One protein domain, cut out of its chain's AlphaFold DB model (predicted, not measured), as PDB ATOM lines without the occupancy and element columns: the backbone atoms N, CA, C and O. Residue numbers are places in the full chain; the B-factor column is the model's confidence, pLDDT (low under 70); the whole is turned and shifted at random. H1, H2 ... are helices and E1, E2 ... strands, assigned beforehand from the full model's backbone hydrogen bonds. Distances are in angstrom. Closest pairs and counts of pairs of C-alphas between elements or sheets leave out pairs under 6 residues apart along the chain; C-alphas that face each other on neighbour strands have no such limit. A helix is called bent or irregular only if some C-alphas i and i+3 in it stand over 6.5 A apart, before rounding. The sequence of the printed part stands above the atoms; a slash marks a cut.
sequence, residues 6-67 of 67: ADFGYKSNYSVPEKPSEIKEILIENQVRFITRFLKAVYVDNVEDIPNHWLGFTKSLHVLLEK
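AT A GLANCE: This is residues 6 to 67 of the 67 residues of an uncharacterized protein of Paenibacillus tyrfis (UniProt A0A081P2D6). What is the shape? It has little regular structure: a long bare arc, residues 6 to 34, leads through H1 to a small head, where strands E1 and E2 run side by side with H2 between them in the chain and H3 after. How much is named? Of 62 printed residues, 20 are in H1, E1, H2, E2, H3, a mixed class with one parallel sheet. How big? It is extended, radius of gyration of the C-alphas 17.8 A, spanning 43 by 34 by 19 A.

IN THESE COORDINATES: Which residues? H1 is 35 to 38, 5.7 A; E1 42 to 44, 6.4 A; H2 52 to 57, 10.3 A; E2 58 to 60, 7.0 A; H3 62 to 65, 5.1 A, first to last C-alpha. Where? C-alpha 35 is at (288.159, 293.787, 94.158), C-alpha 65 at (277.438, 288.681, 72.948).

HOW THE PARTS SIT: How do the strands pair? E1 and E2 are parallel at 41 degrees, N 44 and O 59 being 2.9 A apart; with H2 they form a strand-helix-strand unit, parallel neighbours joined through a helix, with a right-handed crossover. And the helices? H2 is irregular, C-alphas 53 and 56 being 7.2 A apart, with 0 of 2 O i to N i+4 pairs and 2 of 3 O i to N i+3 pairs within hydrogen-bond range; H1 and H3 are too short for an i+4 pair. H1 is apart from H2, E2 and H3.

THE WHOLE: How far across? The farthest C-alphas, Tyr 14 and Glu 48, are 44.4 A apart; the printed part has no cut, and no link between named elements is long. Where is confidence low? Residues 7 to 17, 19 to 32 and 67 are under 70.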
ATOM      1  N   ALA A   6     293.448 275.363  74.297       74.19
ATOM      2  CA  ALA A   6     293.514 274.038  73.681       74.19
ATOM      3  C   ALA A   6     293.369 272.893  74.701       74.19
ATOM      4  O   ALA A   6     292.981 271.787  74.342       74.19
ATOM      5  N   ASP A   7     293.675 273.161  75.972       60.56
ATOM      6  CA  ASP A   7     293.607 272.196  77.069       60.56
ATOM      7  C   ASP A   7     292.320 272.334  77.911       60.56
ATOM      8  O   ASP A   7     292.098 271.545  78.836       60.56
ATOM      9  N   PHE A   8     291.477 273.338  77.632       62.16
ATOM     10  CA  PHE A   8     290.261 273.620  78.397       62.16
ATOM     11  C   PHE A   8     289.210 272.525  78.153       62.16
ATOM     12  O   PHE A   8     288.741 272.337  77.036       62.16
ATOM     13  N   GLY A   9     288.861 271.774  79.203       61.50
ATOM     14  CA  GLY A   9     287.911 270.653  79.144       61.50
ATOM     15  C   GLY A   9     288.522 269.287  78.799       61.50
ATOM     16  O   GLY A   9     287.884 268.272  79.048       61.50
ATOM     17  N   TYR A  10     289.762 269.239  78.294       64.31
ATOM     18  CA  TYR A  10     290.470 267.982  77.992       64.31
ATOM     19  C   TYR A  10     291.338 267.479  79.146       64.31
ATOM     20  O   TYR A  10     291.481 266.273  79.342       64.31
ATOM     21  N   LYS A  11     291.937 268.392  79.918       56.47
ATOM     22  CA  LYS A  11     292.679 268.029  81.127       56.47
ATOM     23  C   LYS A  11     291.740 268.101  82.323       56.47
ATOM     24  O   LYS A  11     291.380 269.198  82.752       56.47
ATOM     25  N   SER A  12     291.392 266.946  82.893       56.09
ATOM     26  CA  SER A  12     290.870 266.897  84.257       56.09
ATOM     27  C   SER A  12     292.006 267.299  85.195       56.09
ATOM     28  O   SER A  12     292.855 266.514  85.612       56.09
ATOM     29  N   ASN A  13     292.087 268.593  85.490       56.12
ATOM     30  CA  ASN A  13     292.813 268.995  86.677       56.12
ATOM     31  C   ASN A  13     292.010 268.438  87.847       56.12
ATOM     32  O   ASN A  13     290.906 268.913  88.086       56.12
ATOM     33  N   TYR A  14     292.584 267.497  88.600       57.81
ATOM     34  CA  TYR A  14     292.061 267.018  89.892       57.81
ATOM     35  C   TYR A  14     291.748 268.156  90.894       57.81
ATOM     36  O   TYR A  14     291.225 267.922  91.976       57.81
ATOM     37  N   SER A  15     292.094 269.399  90.547       56.91
ATOM     38  CA  SER A  15     291.735 270.636  91.234       56.91
ATOM     39  C   SER A  15     290.317 271.149  90.936       56.91
ATOM     40  O   SER A  15     289.894 272.099  91.592       56.91
ATOM     41  N   VAL A  16     289.607 270.605  89.940       59.34
ATOM     42  CA  VAL A  16     288.217 270.965  89.620       59.34
ATOM     43  C   VAL A  16     287.301 269.874  90.184       59.34
ATOM     44  O   VAL A  16     287.376 268.743  89.712       59.34
ATOM     45  N   PRO A  17     286.479 270.174  91.201       60.06
ATOM     46  CA  PRO A  17     285.609 269.183  91.824       60.06
ATOM     47  C   PRO A  17     284.514 268.719  90.854       60.06
ATOM     48  O   PRO A  17     283.845 269.539  90.226       60.06
ATOM     49  N   GLU A  18     284.320 267.405  90.751       73.00
ATOM     50  CA  GLU A  18     283.288 266.770  89.919       73.00
ATOM     51  C   GLU A  18     282.009 266.501  90.723       73.00
ATOM     52  O   GLU A  18     280.912 266.430  90.167       73.00
ATOM     53  N   LYS A  19     282.132 266.373  92.049       69.12
ATOM     54  CA  LYS A  19     281.005 266.182  92.970       69.12
ATOM     55  C   LYS A  19     280.812 267.409  93.857       69.12
ATOM     56  O   LYS A  19     281.795 267.980  94.325       69.12
ATOM     57  N   PRO A  20     279.565 267.762  94.226       61.38
ATOM     58  CA  PRO A  20     279.316 268.840  95.183       61.38
ATOM     59  C   PRO A  20     280.058 268.662  96.517       61.38
ATOM     60  O   PRO A  20     280.522 269.634  97.096       61.38
ATOM     61  N   SER A  21     280.248 267.419  96.973       62.22
ATOM     62  CA  SER A  21     281.011 267.088  98.188       62.22
ATOM     63  C   SER A  21     282.514 267.378  98.094       62.22
ATOM     64  O   SER A  21     283.200 267.388  99.111       62.22
ATOM     65  N   GLU A  22     283.044 267.558  96.884       64.88
ATOM     66  CA  GLU A  22     284.448 267.901  96.631       64.88
ATOM     67  C   GLU A  22     284.663 269.423  96.603       64.88
ATOM     68  O   GLU A  22     285.803 269.889  96.675       64.88
ATOM     69  N   ILE A  23     283.581 270.210  96.553       66.94
ATOM     70  CA  ILE A  23     283.630 271.659  96.723       66.94
ATOM     71  C   ILE A  23     283.938 271.931  98.195       66.94
ATOM     72  O   ILE A  23     283.054 271.979  99.048       66.94
ATOM     73  N   LYS A  24     285.222 272.115  98.509       57.41
ATOM     74  CA  LYS A  24     285.612 272.745  99.770       57.41
ATOM     75  C   LYS A  24     285.174 274.200  99.696       57.41
ATOM     76  O   LYS A  24     285.796 274.995  98.994       57.41
ATOM     77  N   GLU A  25     284.104 274.535 100.404       51.59
ATOM     78  CA  GLU A  25     283.745 275.921 100.670       51.59
ATOM     79  C   GLU A  25     284.896 276.535 101.480       51.59
ATOM     80  O   GLU A  25     285.038 276.321 102.683       51.59
ATOM     81  N   ILE A  26     285.815 277.214 100.790       55.06
ATOM     82  CA  ILE A  26     286.842 278.008 101.451       55.06
ATOM     83  C   ILE A  26     286.092 279.202 102.026       55.06
ATOM     84  O   ILE A  26     285.829 280.175 101.320       55.06
ATOM     85  N   LEU A  27     285.730 279.112 103.305       48.72
ATOM     86  CA  LEU A  27     285.429 280.282 104.118       48.72
ATOM     87  C   LEU A  27     286.646 281.196 104.004       48.72
ATOM     88  O   LEU A  27     287.700 280.937 104.583       48.72
ATOM     89  N   ILE A  28     286.536 282.229 103.170       57.53
ATOM     90  CA  ILE A  28     287.574 283.240 103.062       57.53
ATOM     91  C   ILE A  28     287.476 284.062 104.348       57.53
ATOM     92  O   ILE A  28     286.782 285.075 104.400       57.53
ATOM     93  N   GLU A  29     288.150 283.596 105.402       56.44
ATOM     94  CA  GLU A  29     288.174 284.238 106.725       56.44
ATOM     95  C   GLU A  29     288.669 285.693 106.649       56.44
ATOM     96  O   GLU A  29     288.316 286.525 107.482       56.44
ATOM     97  N   ASN A  30     289.424 286.033 105.598       56.28
ATOM     98  CA  ASN A  30     289.915 287.378 105.329       56.28
ATOM     99  C   ASN A  30     289.205 288.010 104.124       56.28
ATOM    100  O   ASN A  30     289.475 287.674 102.974       56.28
ATOM    101  N   GLN A  31     288.336 288.986 104.391       61.94
ATOM    102  CA  GLN A  31     287.646 289.794 103.381       61.94
ATOM    103  C   GLN A  31     288.596 290.244 102.256       61.94
ATOM    104  O   GLN A  31     289.555 290.984 102.493       61.94
ATOM    105  N   VAL A  32     288.294 289.872 101.009       66.31
ATOM    106  CA  VAL A  32     289.034 290.381  99.848       66.31
ATOM    107  C   VAL A  32     288.601 291.824  99.592       66.31
ATOM    108  O   VAL A  32     287.551 292.100  99.013       66.31
ATOM    109  N   ARG A  33     289.406 292.770 100.076       75.00
ATOM    110  CA  ARG A  33     289.163 294.205  99.897       75.00
ATOM    111  C   ARG A  33     289.620 294.665  98.514       75.00
ATOM    112  O   ARG A  33     290.568 294.131  97.947       75.00
ATOM    113  N   PHE A  34     288.969 295.707  98.001       76.19
ATOM    114  CA  PHE A  34     289.354 296.398  96.764       76.19
ATOM    115  C   PHE A  34     289.277 295.568  95.471       76.19
ATOM    116  O   PHE A  34     289.950 295.911  94.501       76.19
ATOM    117  N   ILE A  35     288.428 294.532  95.407       73.94
ATOM    118  CA  ILE A  35     288.159 293.787  94.158       73.94
ATOM    119  C   ILE A  35     287.773 294.731  93.011       73.94
ATOM    120  O   ILE A  35     288.176 294.526  91.868       73.94
ATOM    121  N   THR A  36     287.072 295.822  93.324       75.75
ATOM    122  CA  THR A  36     286.682 296.861  92.364       75.75
ATOM    123  C   THR A  36     287.866 297.514  91.642       75.75
ATOM    124  O   THR A  36     287.687 297.993  90.530       75.75
ATOM    125  N   ARG A  37     289.095 297.478  92.186       81.44
ATOM    126  CA  ARG A  37     290.304 297.966  91.484       81.44
ATOM    127  C   ARG A  37     290.673 297.128  90.262       81.44
ATOM    128  O   ARG A  37     291.416 297.601  89.410       81.44
ATOM    129  N   PHE A  38     290.190 295.892  90.190       82.75
ATOM    130  CA  PHE A  38     290.417 294.997  89.060       82.75
ATOM    131  C   PHE A  38     289.263 295.023  88.048       82.75
ATOM    132  O   PHE A  38     289.328 294.325  87.034       82.75
ATOM    133  N   LEU A  39     288.220 295.822  88.299       84.06
ATOM    134  CA  LEU A  39     287.092 296.003  87.392       84.06
ATOM    135  C   LEU A  39     287.582 296.654  86.088       84.06
ATOM    136  O   LEU A  39     288.104 297.765  86.095       84.06
ATOM    137  N   LYS A  40     287.428 295.951  84.961       86.62
ATOM    138  CA  LYS A  40     287.841 296.447  83.634       86.62
ATOM    139  C   LYS A  40     286.685 296.988  82.809       86.62
ATOM    140  O   LYS A  40     286.880 297.912  82.027       86.62
ATOM    141  N   ALA A  41     285.519 296.362  82.924       89.81
ATOM    142  CA  ALA A  41     284.318 296.790  82.237       89.81
ATOM    143  C   ALA A  41     283.066 296.290  82.965       89.81
ATOM    144  O   ALA A  41     283.095 295.218  83.570       89.81
ATOM    145  N   VAL A  42     281.980 297.047  82.849       87.69
ATOM    146  CA  VAL A  42     280.619 296.653  83.220       87.69
ATOM    147  C   VAL A  42     279.803 296.615  81.937       87.69
ATOM    148  O   VAL A  42     279.737 297.616  81.228       87.69
ATOM    149  N   TYR A  43     279.221 295.463  81.620       90.31
ATOM    150  CA  TYR A  43     278.397 295.301  80.426       90.31
ATOM    151  C   TYR A  43     276.938 295.532  80.787       90.31
ATOM    152  O   TYR A  43     276.431 294.887  81.702       90.31
ATOM    153  N   VAL A  44     276.291 296.459  80.089       89.50
ATOM    154  CA  VAL A  44     274.906 296.846  80.361       89.50
ATOM    155  C   VAL A  44     274.076 296.845  79.091       89.50
ATOM    156  O   VAL A  44     274.587 297.128  78.006       89.50
ATOM    157  N   ASP A  45     272.803 296.512  79.245       89.06
ATOM    158  CA  ASP A  45     271.830 296.541  78.156       89.06
ATOM    159  C   ASP A  45     271.265 297.961  77.994       89.06
ATOM    160  O   ASP A  45     271.418 298.589  76.949       89.06
ATOM    161  N   ASN A  46     270.767 298.538  79.095       86.00
ATOM    162  CA  ASN A  46     270.273 299.912  79.152       86.00
ATOM    163  C   ASN A  46     271.243 300.825  79.908       86.00
ATOM    164  O   ASN A  46     271.675 300.530  81.022       86.00
ATOM    165  N   VAL A  47     271.579 301.965  79.301       79.50
ATOM    166  CA  VAL A  47     272.547 302.921  79.866       79.50
ATOM    167  C   VAL A  47     271.954 303.759  81.005       79.50
ATOM    168  O   VAL A  47     272.688 304.244  81.864       79.50
ATOM    169  N   GLU A  48     270.630 303.894  81.045       84.81
ATOM    170  CA  GLU A  48     269.910 304.684  82.053       84.81
ATOM    171  C   GLU A  48     269.970 304.063  83.457       84.81
ATOM    172  O   GLU A  48     269.889 304.781  84.452       84.81
ATOM    173  N   ASP A  49     270.213 302.754  83.546       82.38
ATOM    174  CA  ASP A  49     270.315 302.024  84.814       82.38
ATOM    175  C   ASP A  49     271.697 302.169  85.480       82.38
ATOM    176  O   ASP A  49     271.943 301.630  86.564       82.38
ATOM    177  N   ILE A  50     272.635 302.879  84.839       86.00
ATOM    178  CA  ILE A  50     274.018 302.970  85.304       86.00
ATOM    179  C   ILE A  50     274.181 304.114  86.315       86.00
ATOM    180  O   ILE A  50     273.976 305.284  85.984       86.00
ATOM    181  N   PRO A  51     274.713 303.834  87.519       86.94
ATOM    182  CA  PRO A  51     275.189 304.883  88.407       86.94
ATOM    183  C   PRO A  51     276.301 305.722  87.756       86.94
ATOM    184  O   PRO A  51     277.277 305.179  87.243       86.94
ATOM    185  N   ASN A  52     276.241 307.051  87.885       86.19
ATOM    186  CA  ASN A  52     277.207 307.983  87.270       86.19
ATOM    187  C   ASN A  52     278.691 307.611  87.473       86.19
ATOM    188  O   ASN A  52     279.520 307.810  86.589       86.19
ATOM    189  N   HIS A  53     279.039 307.045  88.630       84.00
ATOM    190  CA  HIS A  53     280.413 306.667  88.962       84.00
ATOM    191  C   HIS A  53     280.933 305.437  88.190       84.00
ATOM    192  O   HIS A  53     282.121 305.132  88.266       84.00
ATOM    193  N   TRP A  54     280.074 304.725  87.453       85.69
ATOM    194  CA  TRP A  54     280.437 303.548  86.653       85.69
ATOM    195  C   TRP A  54     280.573 303.848  85.162       85.69
ATOM    196  O   TRP A  54     281.125 303.018  84.446       85.69
ATOM    197  N   LEU A  55     280.168 305.036  84.698       85.69
ATOM    198  CA  LEU A  55     280.189 305.414  83.278       85.69
ATOM    199  C   LEU A  55     281.570 305.238  82.616       85.69
ATOM    200  O   LEU A  55     281.665 304.870  81.449       85.69
ATOM    201  N   GLY A  56     282.664 305.432  83.363       86.88
ATOM    202  CA  GLY A  56     284.028 305.220  82.856       86.88
ATOM    203  C   GLY A  56     284.400 303.752  82.597       86.88
ATOM    204  O   GLY A  56     285.390 303.479  81.924       86.88
ATOM    205  N   PHE A  57     283.616 302.808  83.118       87.50
ATOM    206  CA  PHE A  57     283.823 301.368  82.969       87.50
ATOM    207  C   PHE A  57     282.762 300.712  82.082       87.50
ATOM    208  O   PHE A  57     282.836 299.511  81.837       87.50
ATOM    209  N   THR A  58     281.761 301.441  81.598       90.44
ATOM    210  CA  THR A  58     280.602 300.811  80.959       90.44
ATOM    211  C   THR A  58     280.818 300.496  79.491       90.44
ATOM    212  O   THR A  58     281.422 301.265  78.745       90.44
ATOM    213  N   LYS A  59     280.296 299.344  79.073       90.38
ATOM    214  CA  LYS A  59     280.255 298.868  77.690       90.38
ATOM    215  C   LYS A  59     278.870 298.304  77.395       90.38
ATOM    216  O   LYS A  59     278.206 297.803  78.298       90.38
ATOM    217  N   SER A  60     278.443 298.359  76.137       87.88
ATOM    218  CA  SER A  60     277.188 297.719  75.728       87.88
ATOM    219  C   SER A  60     277.298 296.198  75.856       87.88
ATOM    220  O   SER A  60     278.315 295.615  75.470       87.88
ATOM    221  N   LEU A  61     276.251 295.561  76.376       88.69
ATOM    222  CA  LEU A  61     276.145 294.110  76.497       88.69
ATOM    223  C   LEU A  61     276.226 293.405  75.138       88.69
ATOM    224  O   LEU A  61     276.831 292.341  75.048       88.69
ATOM    225  N   HIS A  62     275.728 294.025  74.067       87.50
ATOM    226  CA  HIS A  62     275.809 293.462  72.716       87.50
ATOM    227  C   HIS A  62     277.256 293.209  72.268       87.50
ATOM    228  O   HIS A  62     277.544 292.171  71.684       87.50
ATOM    229  N   VAL A  63     278.205 294.068  72.667       85.94
ATOM    230  CA  VAL A  63     279.643 293.887  72.374       85.94
ATOM    231  C   VAL A  63     280.212 292.610  73.003       85.94
ATOM    232  O   VAL A  63     281.202 292.065  72.514       85.94
ATOM    233  N   LEU A  64     279.635 292.140  74.112       82.88
ATOM    234  CA  LEU A  64     280.037 290.883  74.740       82.88
ATOM    235  C   LEU A  64     279.443 289.667  74.020       82.88
ATOM    236  O   LEU A  64     280.109 288.639  73.948       82.88
ATOM    237  N   LEU A  65     278.209 289.784  73.529       79.69
ATOM    238  CA  LEU A  65     277.438 288.681  72.948       79.69
ATOM    239  C   LEU A  65     277.779 288.400  71.476       79.69
ATOM    240  O   LEU A  65     277.467 287.329  70.974       79.69
ATOM    241  N   GLU A  66     278.432 289.339  70.792       73.25
ATOM    242  CA  GLU A  66     278.903 289.187  69.406       73.25
ATOM    243  C   GLU A  66     280.275 288.480  69.286       73.25
ATOM    244  O   GLU A  66     280.911 288.529  68.231       73.25
ATOM    245  N   LYS A  67     280.754 287.830  70.355       53.84
ATOM    246  CA  LYS A  67     282.005 287.053  70.391       53.84
ATOM    247  C   LYS A  67     281.754 285.564  70.565       53.84
ATOM    248  O   LYS A  67     282.544 284.802  69.966       53.84
TER     249      LYS A  67